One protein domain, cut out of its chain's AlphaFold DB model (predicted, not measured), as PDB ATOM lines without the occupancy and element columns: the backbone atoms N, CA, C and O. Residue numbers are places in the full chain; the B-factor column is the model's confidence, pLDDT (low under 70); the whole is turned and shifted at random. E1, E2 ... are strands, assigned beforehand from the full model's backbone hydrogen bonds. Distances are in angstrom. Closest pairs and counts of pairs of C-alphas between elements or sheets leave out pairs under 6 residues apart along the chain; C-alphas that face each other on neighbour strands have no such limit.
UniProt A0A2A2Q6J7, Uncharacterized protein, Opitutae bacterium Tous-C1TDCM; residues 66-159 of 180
ATOM      1  N   PHE A  66     -42.469  55.049 -28.126       97.25
ATOM      2  CA  PHE A  66     -43.645  55.538 -28.829       97.25
ATOM      3  C   PHE A  66     -44.762  55.858 -27.834       97.25
ATOM      4  O   PHE A  66     -44.918  55.183 -26.815       97.25
ATOM      5  N   ALA A  67     -45.552  56.887 -28.134       95.12
ATOM      6  CA  ALA A  67     -46.751  57.201 -27.366       95.12
ATOM      7  C   ALA A  67     -47.836  56.136 -27.599       95.12
ATOM      8  O   ALA A  67     -48.016  55.684 -28.728       95.12
ATOM      9  N   VAL A  68     -48.588  55.789 -26.553       92.94
ATOM     10  CA  VAL A  68     -49.718  54.850 -26.635       92.94
ATOM     11  C   VAL A  68     -51.032  55.632 -26.538       92.94
ATOM     12  O   VAL A  68     -51.203  56.410 -25.596       92.94
ATOM     13  N   PRO A  69     -51.987  55.469 -27.472       93.56
ATOM     14  CA  PRO A  69     -53.288  56.124 -27.369       93.56
ATOM     15  C   PRO A  69     -54.140  55.614 -26.196       93.56
ATOM     16  O   PRO A  69     -53.911  54.545 -25.621       93.56
ATOM     17  N   ALA A  70     -55.207  56.358 -25.892       92.62
ATOM     18  CA  ALA A  70     -56.147  56.070 -24.806       92.62
ATOM     19  C   ALA A  70     -56.970  54.774 -24.975       92.62
ATOM     20  O   ALA A  70     -57.578  54.324 -24.004       92.62
ATOM     21  N   ASP A  71     -56.895  54.087 -26.119       92.69
ATOM     22  CA  ASP A  71     -57.476  52.751 -26.332       92.69
ATOM     23  C   ASP A  71     -56.473  51.579 -26.197       92.69
ATOM     24  O   ASP A  71     -56.870  50.415 -26.241       92.69
ATOM     25  N   GLY A  72     -55.176  51.863 -26.050       95.44
ATOM     26  CA  GLY A  72     -54.136  50.874 -25.745       95.44
ATOM     27  C   GLY A  72     -53.591  50.159 -26.965       95.44
ATOM     28  O   GLY A  72     -52.942  49.126 -26.830       95.44
ATOM     29  N   ALA A  73     -53.856  50.684 -28.161       96.69
ATOM     30  CA  ALA A  73     -53.274  50.174 -29.389       96.69
ATOM     31  C   ALA A  73     -51.771  50.500 -29.465       96.69
ATOM     32  O   ALA A  73     -51.391  51.661 -29.579       96.69
ATOM     33  N   CYS A  74     -50.916  49.473 -29.435       97.88
ATOM     34  CA  CYS A  74     -49.458  49.634 -29.449       97.88
ATOM     35  C   CYS A  74     -48.901  49.684 -30.877       97.88
ATOM     36  O   CYS A  74     -48.295  50.667 -31.292       97.88
ATOM     37  N   ALA A  75     -49.115  48.614 -31.648       98.12
ATOM     38  CA  ALA A  75     -48.619  48.494 -33.015       98.12
ATOM     39  C   ALA A  75     -49.476  47.522 -33.826       98.12
ATOM     40  O   ALA A  75     -49.842  46.449 -33.347       98.12
ATOM     41  N   ARG A  76     -49.767  47.869 -35.075       98.25
ATOM     42  CA  ARG A  76     -50.243  46.917 -36.074       98.25
ATOM     43  C   ARG A  76     -49.027  46.279 -36.738       98.25
ATOM     44  O   ARG A  76     -48.200  46.979 -37.321       98.25
ATOM     45  N   LEU A  77     -48.933  44.960 -36.635       98.19
ATOM     46  CA  LEU A  77     -47.759  44.177 -37.015       98.19
ATOM     47  C   LEU A  77     -48.011  43.339 -38.283       98.19
ATOM     48  O   LEU A  77     -49.169  43.145 -38.673       98.19
ATOM     49  N   PRO A  78     -46.951  42.832 -38.942       97.19
ATOM     50  CA  PRO A  78     -47.087  41.922 -40.075       97.19
ATOM     51  C   PRO A  78     -47.887  40.662 -39.722       97.19
ATOM     52  O   PRO A  78     -47.806  40.149 -38.602       97.19
ATOM     53  N   ALA A  79     -48.630  40.127 -40.692       96.56
ATOM     54  CA  ALA A  79     -49.333  38.856 -40.528       96.56
ATOM     55  C   ALA A  79     -48.354  37.725 -40.181       96.56
ATOM     56  O   ALA A  79     -47.280  37.636 -40.769       96.56
ATOM     57  N   GLY A  80     -48.733  36.874 -39.226       96.06
ATOM     58  CA  GLY A  80     -47.862  35.833 -38.669       96.06
ATOM     59  C   GLY A  80     -47.060  36.272 -37.440       96.06
ATOM     60  O   GLY A  80     -46.436  35.424 -36.811       96.06
ATOM     61  N   SER A  81     -47.104  37.555 -37.060       97.94
ATOM     62  CA  SER A  81     -46.555  37.993 -35.771       97.94
ATOM     63  C   SER A  81     -47.365  37.409 -34.614       97.94
ATOM     64  O   SER A  81     -48.593  37.335 -34.694       97.94
ATOM     65  N   SER A  82     -46.696  37.024 -33.532       97.56
ATOM     66  CA  SER A  82     -47.353  36.490 -32.337       97.56
ATOM     67  C   SER A  82     -46.576  36.813 -31.063       97.56
ATOM     68  O   SER A  82     -45.410  37.202 -31.100       97.56
ATOM     69  N   ILE A  83     -47.247  36.689 -29.924       98.00
ATOM     70  CA  ILE A  83     -46.666  36.878 -28.598       98.00
ATOM     71  C   ILE A  83     -47.247  35.807 -27.678       98.00
ATOM     72  O   ILE A  83     -48.421  35.449 -27.824       98.00
ATOM     73  N   ALA A  84     -46.432  35.265 -26.774       97.75
ATOM     74  CA  ALA A  84     -46.908  34.290 -25.800       97.75
ATOM     75  C   ALA A  84     -47.961  34.920 -24.873       97.75
ATOM     76  O   ALA A  84     -48.011  36.142 -24.698       97.75
ATOM     77  N   ASP A  85     -48.823  34.089 -24.281       97.69
ATOM     78  CA  ASP A  85     -49.771  34.571 -23.277       97.69
ATOM     79  C   ASP A  85     -49.008  35.180 -22.095       97.69
ATOM     80  O   ASP A  85     -48.130  34.546 -21.512       97.69
ATOM     81  N   ASN A  86     -49.313  36.436 -21.781       97.62
ATOM     82  CA  ASN A  86     -48.623  37.216 -20.761       97.62
ATOM     83  C   ASN A  86     -49.576  38.285 -20.192       97.62
ATOM     84  O   ASN A  86     -50.634  38.531 -20.774       97.62
ATOM     85  N   PRO A  87     -49.266  38.923 -19.051       96.56
ATOM     86  CA  PRO A  87     -50.161  39.903 -18.433       96.56
ATOM     87  C   PRO A  87     -50.148  41.294 -19.093       96.56
ATOM     88  O   PRO A  87     -50.980  42.128 -18.731       96.56
ATOM     89  N   GLY A  88     -49.216  41.583 -20.006       97.38
ATOM     90  CA  GLY A  88     -49.023  42.916 -20.584       97.38
ATOM     91  C   GLY A  88     -49.684  43.124 -21.944       97.38
ATOM     92  O   GLY A  88     -50.303  44.164 -22.155       97.38
ATOM     93  N   PHE A  89     -49.598  42.154 -22.856       98.31
ATOM     94  CA  PHE A  89     -49.891  42.364 -24.274       98.31
ATOM     95  C   PHE A  89     -50.729  41.251 -24.907       98.31
ATOM     96  O   PHE A  89     -50.560  40.065 -24.628       98.31
ATOM     97  N   ALA A  90     -51.654  41.628 -25.787       98.06
ATOM     98  CA  ALA A  90     -52.496  40.709 -26.551       98.06
ATOM     99  C   ALA A  90     -52.678  41.192 -27.984       98.06
ATOM    100  O   ALA A  90     -52.632  42.390 -28.265       98.06
ATOM    101  N   PHE A  91     -52.974  40.253 -28.877       98.38
ATOM    102  CA  PHE A  91     -53.416  40.569 -30.226       98.38
ATOM    103  C   PHE A  91     -54.938  40.688 -30.316       98.38
ATOM    104  O   PHE A  91     -55.689  39.912 -29.730       98.38
ATOM    105  N   THR A  92     -55.397  41.637 -31.125       96.81
ATOM    106  CA  THR A  92     -56.751  41.679 -31.689       96.81
ATOM    107  C   THR A  92     -56.610  41.786 -33.206       96.81
ATOM    108  O   THR A  92     -56.348  42.862 -33.745       96.81
ATOM    109  N   GLY A  93     -56.699  40.654 -33.909       96.75
ATOM    110  CA  GLY A  93     -56.271  40.571 -35.310       96.75
ATOM    111  C   GLY A  93     -54.767  40.847 -35.436       96.75
ATOM    112  O   GLY A  93     -53.971  40.237 -34.735       96.75
ATOM    113  N   LEU A  94     -54.378  41.794 -36.299       97.62
ATOM    114  CA  LEU A  94     -52.976  42.222 -36.473       97.62
ATOM    115  C   LEU A  94     -52.515  43.290 -35.465       97.62
ATOM    116  O   LEU A  94     -51.368  43.731 -35.511       97.62
ATOM    117  N   GLN A  95     -53.414  43.760 -34.600       98.12
ATOM    118  CA  GLN A  95     -53.133  44.834 -33.657       98.12
ATOM    119  C   GLN A  95     -52.619  44.256 -32.338       98.12
ATOM    120  O   GLN A  95     -53.383  43.606 -31.625       98.12
ATOM    121  N   LEU A  96     -51.369  44.549 -31.985       98.56
ATOM    122  CA  LEU A  96     -50.864  44.394 -30.624       98.56
ATOM    123  C   LEU A  96     -51.450  45.504 -29.747       98.56
ATOM    124  O   LEU A  96     -51.450  46.684 -30.131       98.56
ATOM    125  N   ARG A  97     -51.961  45.115 -28.583       97.88
ATOM    126  CA  ARG A  97     -52.593  45.990 -27.596       97.88
ATOM    127  C   ARG A  97     -52.086  45.681 -26.200       97.88
ATOM    128  O   ARG A  97     -51.735  44.540 -25.904       97.88
ATOM    129  N   GLU A  98     -52.146  46.678 -25.334       97.31
ATOM    130  CA  GLU A  98     -52.070  46.460 -23.895       97.31
ATOM    131  C   GLU A  98     -53.278  45.631 -23.427       97.31
ATOM    132  O   GLU A  98     -54.427  45.972 -23.714       97.31
ATOM    133  N   ARG A  99     -53.039  44.542 -22.689       96.00
ATOM    134  CA  ARG A  99     -54.104  43.734 -22.054       96.00
ATOM    135  C   ARG A  99     -54.773  44.456 -20.901       96.00
ATOM    136  O   ARG A  99     -55.934  44.209 -20.588       96.00
ATOM    137  N   ARG A 100     -54.005  45.310 -20.246       93.69
ATOM    138  CA  ARG A 100     -54.407  46.134 -19.119       93.69
ATOM    139  C   ARG A 100     -53.681  47.454 -19.237       93.69
ATOM    140  O   ARG A 100     -52.585  47.504 -19.780       93.69
ATOM    141  N   ARG A 101     -54.241  48.499 -18.646       91.94
ATOM    142  CA  ARG A 101     -53.493  49.742 -18.496       91.94
ATOM    143  C   ARG A 101     -52.410  49.582 -17.446       91.94
ATOM    144  O   ARG A 101     -52.684  49.118 -16.340       91.94
ATOM    145  N   PHE A 102     -51.193  49.959 -17.814       93.12
ATOM    146  CA  PHE A 102     -50.092  50.109 -16.878       93.12
ATOM    147  C   PHE A 102     -50.331  51.372 -16.048       93.12
ATOM    148  O   PHE A 102     -50.625  52.433 -16.597       93.12
ATOM    149  N   ALA A 103     -50.264  51.251 -14.725       88.88
ATOM    150  CA  ALA A 103     -50.631  52.342 -13.824       88.88
ATOM    151  C   ALA A 103     -49.442  53.234 -13.438       88.88
ATOM    152  O   ALA A 103     -49.638  54.384 -13.049       88.88
ATOM    153  N   ARG A 104     -48.221  52.685 -13.474       88.25
ATOM    154  CA  ARG A 104     -46.981  53.339 -13.030       88.25
ATOM    155  C   ARG A 104     -45.787  52.839 -13.850       88.25
ATOM    156  O   ARG A 104     -45.872  51.817 -14.527       88.25
ATOM    157  N   GLN A 105     -44.653  53.531 -13.751       82.44
ATOM    158  CA  GLN A 105     -43.429  53.175 -14.478       82.44
ATOM    159  C   GLN A 105     -42.896  51.775 -14.121       82.44
ATOM    160  O   GLN A 105     -42.389  51.074 -14.990       82.44
ATOM    161  N   ASP A 106     -43.003  51.386 -12.851       88.19
ATOM    162  CA  ASP A 106     -42.574  50.095 -12.295       88.19
ATOM    163  C   ASP A 106     -43.599  48.968 -12.508       88.19
ATOM    164  O   ASP A 106     -43.327  47.816 -12.188       88.19
ATOM    165  N   ASP A 107     -44.762  49.294 -13.073       92.44
ATOM    166  CA  ASP A 107     -45.837  48.364 -13.423       92.44
ATOM    167  C   ASP A 107     -45.800  47.969 -14.915       92.44
ATOM    168  O   ASP A 107     -46.766  47.437 -15.458       92.44
ATOM    169  N   GLY A 108     -44.691  48.258 -15.600       94.81
ATOM    170  CA  GLY A 108     -44.509  47.911 -17.005       94.81
ATOM    171  C   GLY A 108     -44.405  46.407 -17.267       94.81
ATOM    172  O   GLY A 108     -44.288  45.584 -16.355       94.81
ATOM    173  N   HIS A 109     -44.419  46.037 -18.544       97.50
ATOM    174  CA  HIS A 109     -44.229  44.659 -18.979       97.50
ATOM    175  C   HIS A 109     -43.267  44.577 -20.159       97.50
ATOM    176  O   HIS A 109     -43.295  45.427 -21.047       97.50
ATOM    177  N   MET A 110     -42.432  43.540 -20.156       97.62
ATOM    178  CA  MET A 110     -41.500  43.206 -21.227       97.62
ATOM    179  C   MET A 110     -41.774  41.782 -21.677       97.62
ATOM    180  O   MET A 110     -41.913  40.905 -20.824       97.62
ATOM    181  N   ASP A 111     -41.789  41.544 -22.982       98.25
ATOM    182  CA  ASP A 111     -41.870  40.188 -23.514       98.25
ATOM    183  C   ASP A 111     -41.274  40.104 -24.928       98.25
ATOM    184  O   ASP A 111     -40.967  41.114 -25.567       98.25
ATOM    185  N   THR A 112     -41.091  38.883 -25.420       98.19
ATOM    186  CA  THR A 112     -40.557  38.610 -26.755       98.19
ATOM    187  C   THR A 112     -41.684  38.521 -27.774       98.19
ATOM    188  O   THR A 112     -42.555  37.655 -27.699       98.19
ATOM    189  N   LEU A 113     -41.621  39.383 -28.783       98.25
ATOM    190  CA  LEU A 113     -42.476  39.336 -29.954       98.25
ATOM    191  C   LEU A 113     -41.855  38.413 -31.008       98.25
ATOM    192  O   LEU A 113     -40.745  38.642 -31.490       98.25
ATOM    193  N   GLN A 114     -42.605  37.394 -31.418       97.69
ATOM    194  CA  GLN A 114     -42.247  36.571 -32.565       97.69
ATOM    195  C   GLN A 114     -42.685  37.278 -33.844       97.69
ATOM    196  O   GLN A 114     -43.869  37.567 -34.032       97.69
ATOM    197  N   LEU A 115     -41.724  37.555 -34.724       97.00
ATOM    198  CA  LEU A 115     -41.968  38.102 -36.056       97.00
ATOM    199  C   LEU A 115     -42.015  36.975 -37.098       97.00
ATOM    200  O   LEU A 115     -41.418  35.915 -36.881       97.00
ATOM    201  N   PRO A 116     -42.676  37.191 -38.248       94.50
ATOM    202  CA  PRO A 116     -42.602  36.261 -39.364       94.50
ATOM    203  C   PRO A 116     -41.147  36.034 -39.795       94.50
ATOM    204  O   PRO A 116     -40.361  36.986 -39.830       94.50
ATOM    205  N   PRO A 117     -40.772  34.793 -40.144       91.25
ATOM    206  CA  PRO A 117     -39.399  34.481 -40.506       91.25
ATOM    207  C   PRO A 117     -38.986  35.190 -41.799       91.25
ATOM    208  O   PRO A 117     -39.798  35.391 -42.702       91.25
ATOM    209  N   ALA A 118     -37.692  35.508 -41.903       91.00
ATOM    210  CA  ALA A 118     -37.045  36.021 -43.116       91.00
ATOM    211  C   ALA A 118     -37.653  37.314 -43.708       91.00
ATOM    212  O   ALA A 118     -37.441  37.607 -44.885       91.00
ATOM    213  N   ALA A 119     -38.372  38.105 -42.908       92.69
ATOM    214  CA  ALA A 119     -38.954  39.377 -43.323       92.69
ATOM    215  C   ALA A 119     -38.370  40.547 -42.524       92.69
ATOM    216  O   ALA A 119     -38.109  40.438 -41.324       92.69
ATOM    217  N   THR A 120     -38.184  41.692 -43.182       97.00
ATOM    218  CA  THR A 120     -37.917  42.939 -42.463       97.00
ATOM    219  C   THR A 120     -39.158  43.358 -41.675       97.00
ATOM    220  O   THR A 120     -40.295  43.027 -42.029       97.00
ATOM    221  N   LEU A 121     -38.955  44.089 -40.583       97.94
ATOM    222  CA  LEU A 121     -40.053  44.597 -39.777       97.94
ATOM    223  C   LEU A 121     -40.649  45.830 -40.455       97.94
ATOM    224  O   LEU A 121     -39.931  46.776 -40.766       97.94
ATOM    225  N   VAL A 122     -41.972  45.840 -40.613       98.00
ATOM    226  CA  VAL A 122     -42.768  47.041 -40.889       98.00
ATOM    227  C   VAL A 122     -43.958  47.031 -39.939       98.00
ATOM    228  O   VAL A 122     -44.747  46.089 -39.949       98.00
ATOM    229  N   ALA A 123     -44.088  48.067 -39.118       98.06
ATOM    230  CA  ALA A 123     -45.150  48.205 -38.135       98.06
ATOM    231  C   ALA A 123     -45.777  49.597 -38.213       98.06
ATOM    232  O   ALA A 123     -45.078  50.595 -38.386       98.06
ATOM    233  N   ASP A 124     -47.094  49.665 -38.051       98.12
ATOM    234  CA  ASP A 124     -47.824  50.925 -37.938       98.12
ATOM    235  C   ASP A 124     -48.151  51.163 -36.463       98.12
ATOM    236  O   ASP A 124     -48.909  50.398 -35.865       98.12
ATOM    237  N   LEU A 125     -47.566  52.197 -35.861       97.75
ATOM    238  CA  LEU A 125     -47.774  52.550 -34.459       97.75
ATOM    239  C   LEU A 125     -48.757  53.721 -34.356       97.75
ATOM    240  O   LEU A 125     -48.413  54.830 -34.774       97.75
ATOM    241  N   PRO A 126     -49.976  53.515 -33.828       96.38
ATOM    242  CA  PRO A 126     -50.937  54.595 -33.631       96.38
ATOM    243  C   PRO A 126     -50.352  55.737 -32.793       96.38
ATOM    244  O   PRO A 126     -49.701  55.502 -31.780       96.38
ATOM    245  N   HIS A 127     -50.601  56.984 -33.197       94.75
ATOM    246  CA  HIS A 127     -50.085  58.167 -32.505       94.75
ATOM    247  C   HIS A 127     -51.222  59.128 -32.135       94.75
ATOM    248  O   HIS A 127     -51.959  59.549 -33.033       94.75
ATOM    249  N   PRO A 128     -51.338  59.569 -30.865       91.56
ATOM    250  CA  PRO A 128     -52.495  60.330 -30.384       91.56
ATOM    251  C   PRO A 128     -52.708  61.673 -31.097       91.56
ATOM    252  O   PRO A 128     -53.841  62.118 -31.234       91.56
ATOM    253  N   THR A 129     -51.641  62.318 -31.577       90.19
ATOM    254  CA  THR A 129     -51.719  63.640 -32.237       90.19
ATOM    255  C   THR A 129     -51.473  63.616 -33.745       90.19
ATOM    256  O   THR A 129     -51.764  64.591 -34.434       90.19
ATOM    257  N   HIS A 130     -50.889  62.540 -34.276       86.56
ATOM    258  CA  HIS A 130     -50.374  62.501 -35.652       86.56
ATOM    259  C   HIS A 130     -50.911  61.309 -36.451       86.56
ATOM    260  O   HIS A 130     -50.456  61.064 -37.565       86.56
ATOM    261  N   GLY A 131     -51.872  60.565 -35.898       92.25
ATOM    262  CA  GLY A 131     -52.470  59.393 -36.526       92.25
ATOM    263  C   GLY A 131     -51.597  58.150 -36.380       92.25
ATOM    264  O   GLY A 131     -52.000  57.204 -35.712       92.25
ATOM    265  N   CYS A 132     -50.399  58.150 -36.972       95.62
ATOM    266  CA  CYS A 132     -49.521  56.979 -37.008       95.62
ATOM    267  C   CYS A 132     -48.033  57.355 -37.110       95.62
ATOM    268  O   CYS A 132     -47.674  58.415 -37.630       95.62
ATOM    269  N   VAL A 133     -47.168  56.456 -36.647       97.62
ATOM    270  CA  VAL A 133     -45.760  56.355 -37.028       97.62
ATOM    271  C   VAL A 133     -45.561  55.001 -37.697       97.62
ATOM    272  O   VAL A 133     -45.657  53.967 -37.040       97.62
ATOM    273  N   ARG A 134     -45.253  54.987 -38.995       98.00
ATOM    274  CA  ARG A 134     -44.815  53.764 -39.675       98.00
ATOM    275  C   ARG A 134     -43.335  53.546 -39.393       98.00
ATOM    276  O   ARG A 134     -42.501  54.341 -39.826       98.00
ATOM    277  N   PHE A 135     -43.024  52.479 -38.673       98.50
ATOM    278  CA  PHE A 135     -41.676  52.062 -38.313       98.50
ATOM    279  C   PHE A 135     -41.230  50.895 -39.189       98.50
ATOM    280  O   PHE A 135     -41.983  49.938 -39.363       98.50
ATOM    281  N   ALA A 136     -40.023  50.963 -39.743       98.56
ATOM    282  CA  ALA A 136     -39.484  49.895 -40.576       98.56
ATOM    283  C   ALA A 136     -37.978  49.681 -40.386       98.56
ATOM    284  O   ALA A 136     -37.241  50.632 -40.123       98.56
ATOM    285  N   THR A 137     -37.530  48.442 -40.585       98.69
ATOM    286  CA  THR A 137     -36.117  48.048 -40.682       98.69
ATOM    287  C   THR A 137     -35.749  47.749 -42.141       98.69
ATOM    288  O   THR A 137     -36.605  47.362 -42.938       98.69
ATOM    289  N   ASP A 138     -34.473  47.889 -42.507       98.44
ATOM    290  CA  ASP A 138     -33.924  47.335 -43.763       98.44
ATOM    291  C   ASP A 138     -33.224  45.975 -43.574       98.44
ATOM    292  O   ASP A 138     -32.711  45.390 -44.526       98.44
ATOM    293  N   PHE A 139     -33.240  45.460 -42.346       98.12
ATOM    294  CA  PHE A 139     -32.698  44.166 -41.953       98.12
ATOM    295  C   PHE A 139     -33.801  43.268 -41.388       98.12
ATOM    296  O   PHE A 139     -34.805  43.754 -40.862       98.12
ATOM    297  N   VAL A 140     -33.612  41.954 -41.492       97.88
ATOM    298  CA  VAL A 140     -34.458  40.957 -40.821       97.88
ATOM    299  C   VAL A 140     -34.028  40.899 -39.352       97.88
ATOM    300  O   VAL A 140     -32.859  40.596 -39.114       97.88
ATOM    301  N   PRO A 141     -34.898  41.218 -38.376       97.75
ATOM    302  CA  PRO A 141     -34.532  41.119 -36.966       97.75
ATOM    303  C   PRO A 141     -34.345  39.659 -36.539       97.75
ATOM    304  O   PRO A 141     -35.165  38.808 -36.880       97.75
ATOM    305  N   ASP A 142     -33.314  39.381 -35.743       97.19
ATOM    306  CA  ASP A 142     -33.067  38.050 -35.165       97.19
ATOM    307  C   ASP A 142     -34.029  37.743 -34.008       97.19
ATOM    308  O   ASP A 142     -34.421  36.600 -33.779       97.19
ATOM    309  N   ARG A 143     -34.439  38.787 -33.282       96.38
ATOM    310  CA  ARG A 143     -35.528  38.766 -32.301       96.38
ATOM    311  C   ARG A 143     -36.172  40.143 -32.224       96.38
ATOM    312  O   ARG A 143     -35.582  41.139 -32.649       96.38
ATOM    313  N   CYS A 144     -37.359  40.217 -31.636       98.19
ATOM    314  CA  CYS A 144     -37.987  41.490 -31.328       98.19
ATOM    315  C   CYS A 144     -38.487  41.493 -29.886       98.19
ATOM    316  O   CYS A 144     -39.168  40.560 -29.467       98.19
ATOM    317  N   ILE A 145     -38.125  42.519 -29.124       98.44
ATOM    318  CA  ILE A 145     -38.638  42.728 -27.768       98.44
ATOM    319  C   ILE A 145     -39.707  43.809 -27.820       98.44
ATOM    320  O   ILE A 145     -39.589  44.786 -28.563       98.44
ATOM    321  N   VAL A 146     -40.766  43.614 -27.043       98.38
ATOM    322  CA  VAL A 146     -41.713  44.674 -26.722       98.38
ATOM    323  C   VAL A 146     -41.593  45.022 -25.254       98.38
ATOM    324  O   VAL A 146     -41.466  44.144 -24.399       98.38
ATOM    325  N   TRP A 147     -41.664  46.312 -24.964       98.12
ATOM    326  CA  TRP A 147     -41.700  46.826 -23.605       98.12
ATOM    327  C   TRP A 147     -42.728  47.944 -23.511       98.12
ATOM    328  O   TRP A 147     -42.895  48.715 -24.449       98.12
ATOM    329  N   GLY A 148     -43.439  48.059 -22.399       97.06
ATOM    330  CA  GLY A 148     -44.389  49.150 -22.212       97.06
ATOM    331  C   GLY A 148     -44.645  49.461 -20.751       97.06
ATOM    332  O   GLY A 148     -44.467  48.604 -19.888       97.06
ATOM    333  N   ASN A 149     -45.056  50.697 -20.484       95.88
ATOM    334  CA  ASN A 149     -45.495  51.172 -19.176       95.88
ATOM    335  C   ASN A 149     -46.578  52.257 -19.329       95.88
ATOM    336  O   ASN A 149     -47.107  52.471 -20.414       95.88
ATOM    337  N   ASP A 150     -46.882  52.974 -18.246       93.50
ATOM    338  CA  ASP A 150     -47.890  54.046 -18.196       93.50
ATOM    339  C   ASP A 150     -47.624  55.247 -19.128       93.50
ATOM    340  O   ASP A 150     -48.492  56.102 -19.295       93.50
ATOM    341  N   ARG A 151     -46.426  55.351 -19.716       92.06
ATOM    342  CA  ARG A 151     -46.002  56.488 -20.547       92.06
ATOM    343  C   ARG A 151     -45.755  56.114 -21.999       92.06
ATOM    344  O   ARG A 151     -46.014  56.929 -22.885       92.06
ATOM    345  N   THR A 152     -45.174  54.944 -22.247       95.56
ATOM    346  CA  THR A 152     -44.587  54.617 -23.552       95.56
ATOM    347  C   THR A 152     -44.666  53.135 -23.873       95.56
ATOM    348  O   THR A 152     -44.666  52.299 -22.973       95.56
ATOM    349  N   PHE A 153     -44.620  52.830 -25.165       97.69
ATOM    350  CA  PHE A 153     -44.411  51.500 -25.722       97.69
ATOM    351  C   PHE A 153     -43.125  51.483 -26.555       97.69
ATOM    352  O   PHE A 153     -42.839  52.437 -27.277       97.69
ATOM    353  N   SER A 154     -42.357  50.404 -26.481       98.38
ATOM    354  CA  SER A 154     -41.159  50.147 -27.271       98.38
ATOM    355  C   SER A 154     -41.333  48.885 -28.103       98.38
ATOM    356  O   SER A 154     -41.873  47.882 -27.636       98.38
ATOM    357  N   LEU A 155     -40.864  48.964 -29.346       98.56
ATOM    358  CA  LEU A 155     -40.757  47.853 -30.281       98.56
ATOM    359  C   LEU A 155     -39.302  47.800 -30.743       98.56
ATOM    360  O   LEU A 155     -38.847  48.671 -31.489       98.56
ATOM    361  N   GLU A 156     -38.577  46.801 -30.261       98.56
ATOM    362  CA  GLU A 156     -37.121  46.733 -30.313       98.56
ATOM    363  C   GLU A 156     -36.683  45.604 -31.251       98.56
ATOM    364  O   GLU A 156     -36.659  44.439 -30.845       98.56
ATOM    365  N   PRO A 157     -36.365  45.886 -32.525       98.06
ATOM    366  CA  PRO A 157     -35.778  44.892 -33.413       98.06
ATOM    367  C   PRO A 157     -34.296  44.712 -33.069       98.06
ATOM    368  O   PRO A 157     -33.505  45.653 -33.181       98.06
ATOM    369  N   TYR A 158     -33.922  43.500 -32.669       98.12
ATOM    370  CA  TYR A 158     -32.534  43.126 -32.408       98.12
ATOM    371  C   TYR A 158     -31.888  42.572 -33.675       98.12
ATOM    372  O   TYR A 158     -32.528  41.892 -34.477       98.12
ATOM    373  N   LEU A 159     -30.600  42.855 -33.813       97.88
ATOM    374  CA  LEU A 159     -29.732  42.433 -34.895       97.88
ATOM    375  C   LEU A 159     -28.477  41.788 -34.305       97.88
ATOM    376  O   LEU A 159     -27.695  42.450 -33.619       97.88
TER     377      LEU A 159
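This is residues 66 to 159 of the 180 residues of an uncharacterized protein of Opitutae bacterium Tous-C1TDCM (UniProt A0A2A2Q6J7). Two small three-stranded sheets, E1 - E3 - E2 and E4 - E7 - E8, lie face to face as a sandwich with their strands crossed, and the hairpin of E5 and E6 packs with E5 beside E1 along one side. At another side the long link from E1 to E2 passes E4, its residues 82 to 83 pairing with residues 113 to 114 of that strand. The printed part has 94 residues with no named helix and eight named strands, E1 to E8 in chain order; each sheet is antiparallel. The class is all strand, though under half of the residues, 44 of 94, are in named elements. The whole is compact and rounded, with a radius of gyration of the C-alphas of 12.4 A and spans of 36 by 29 by 24 A.

E1, residues 73 to 76, is an edge strand beside the inner strand E3, residues 95 to 98; they are antiparallel at 157 degrees, with N 96 and O 75 2.8 A apart. On the other side of E3 is E2, residues 89 to 92, which forms a hairpin with it; N 97 and O 90 are 2.8 A apart. The second sheet has E4, residues 109 to 114, E7, residues 143 to 148, and E8, residues 153 to 159. E4 and E7 are antiparallel at 151 degrees, with N 113 and O 144 2.8 A apart. E7 and E8 form a hairpin, with N 154 and O 147 2.7 A apart. This second sheet is twisted, with C-alphas up to 4.4 A off its best plane. The facing parts of the two sheets are 10.2 A apart centre to centre, and their strands stand at 43 degrees. E5, residues 122 to 127, and E6, residues 131 to 137, form a hairpin, with N 123 and O 135 2.8 A apart. The closest C-alphas of E1 and E5 are those of Ala 75 and Leu 125, at 4.4 A; those of E6 and E8 are Thr 137 and Pro 157, at 7.9 A.

E1 begins at C-alpha 73, (-53.274, 50.174, -29.389), and is 8.0 A long. E2 is 10.1 A and E3 10.0 A long. E4 spans 15.9 A, E5 15.7 A and E7 17.0 A. E6 spans 20.3 A and E8 19.5 A, ending at C-alpha 159, (-29.732, 42.433, -34.895).

The C-alphas farthest apart are those of Ala 103 and Ala 118, at 36.2 A. The printed part has no cut. The link from E1 to E2, residues 77 to 88, is long. The mean pLDDT of the printed part is 96.0, and no printed residue is under 70.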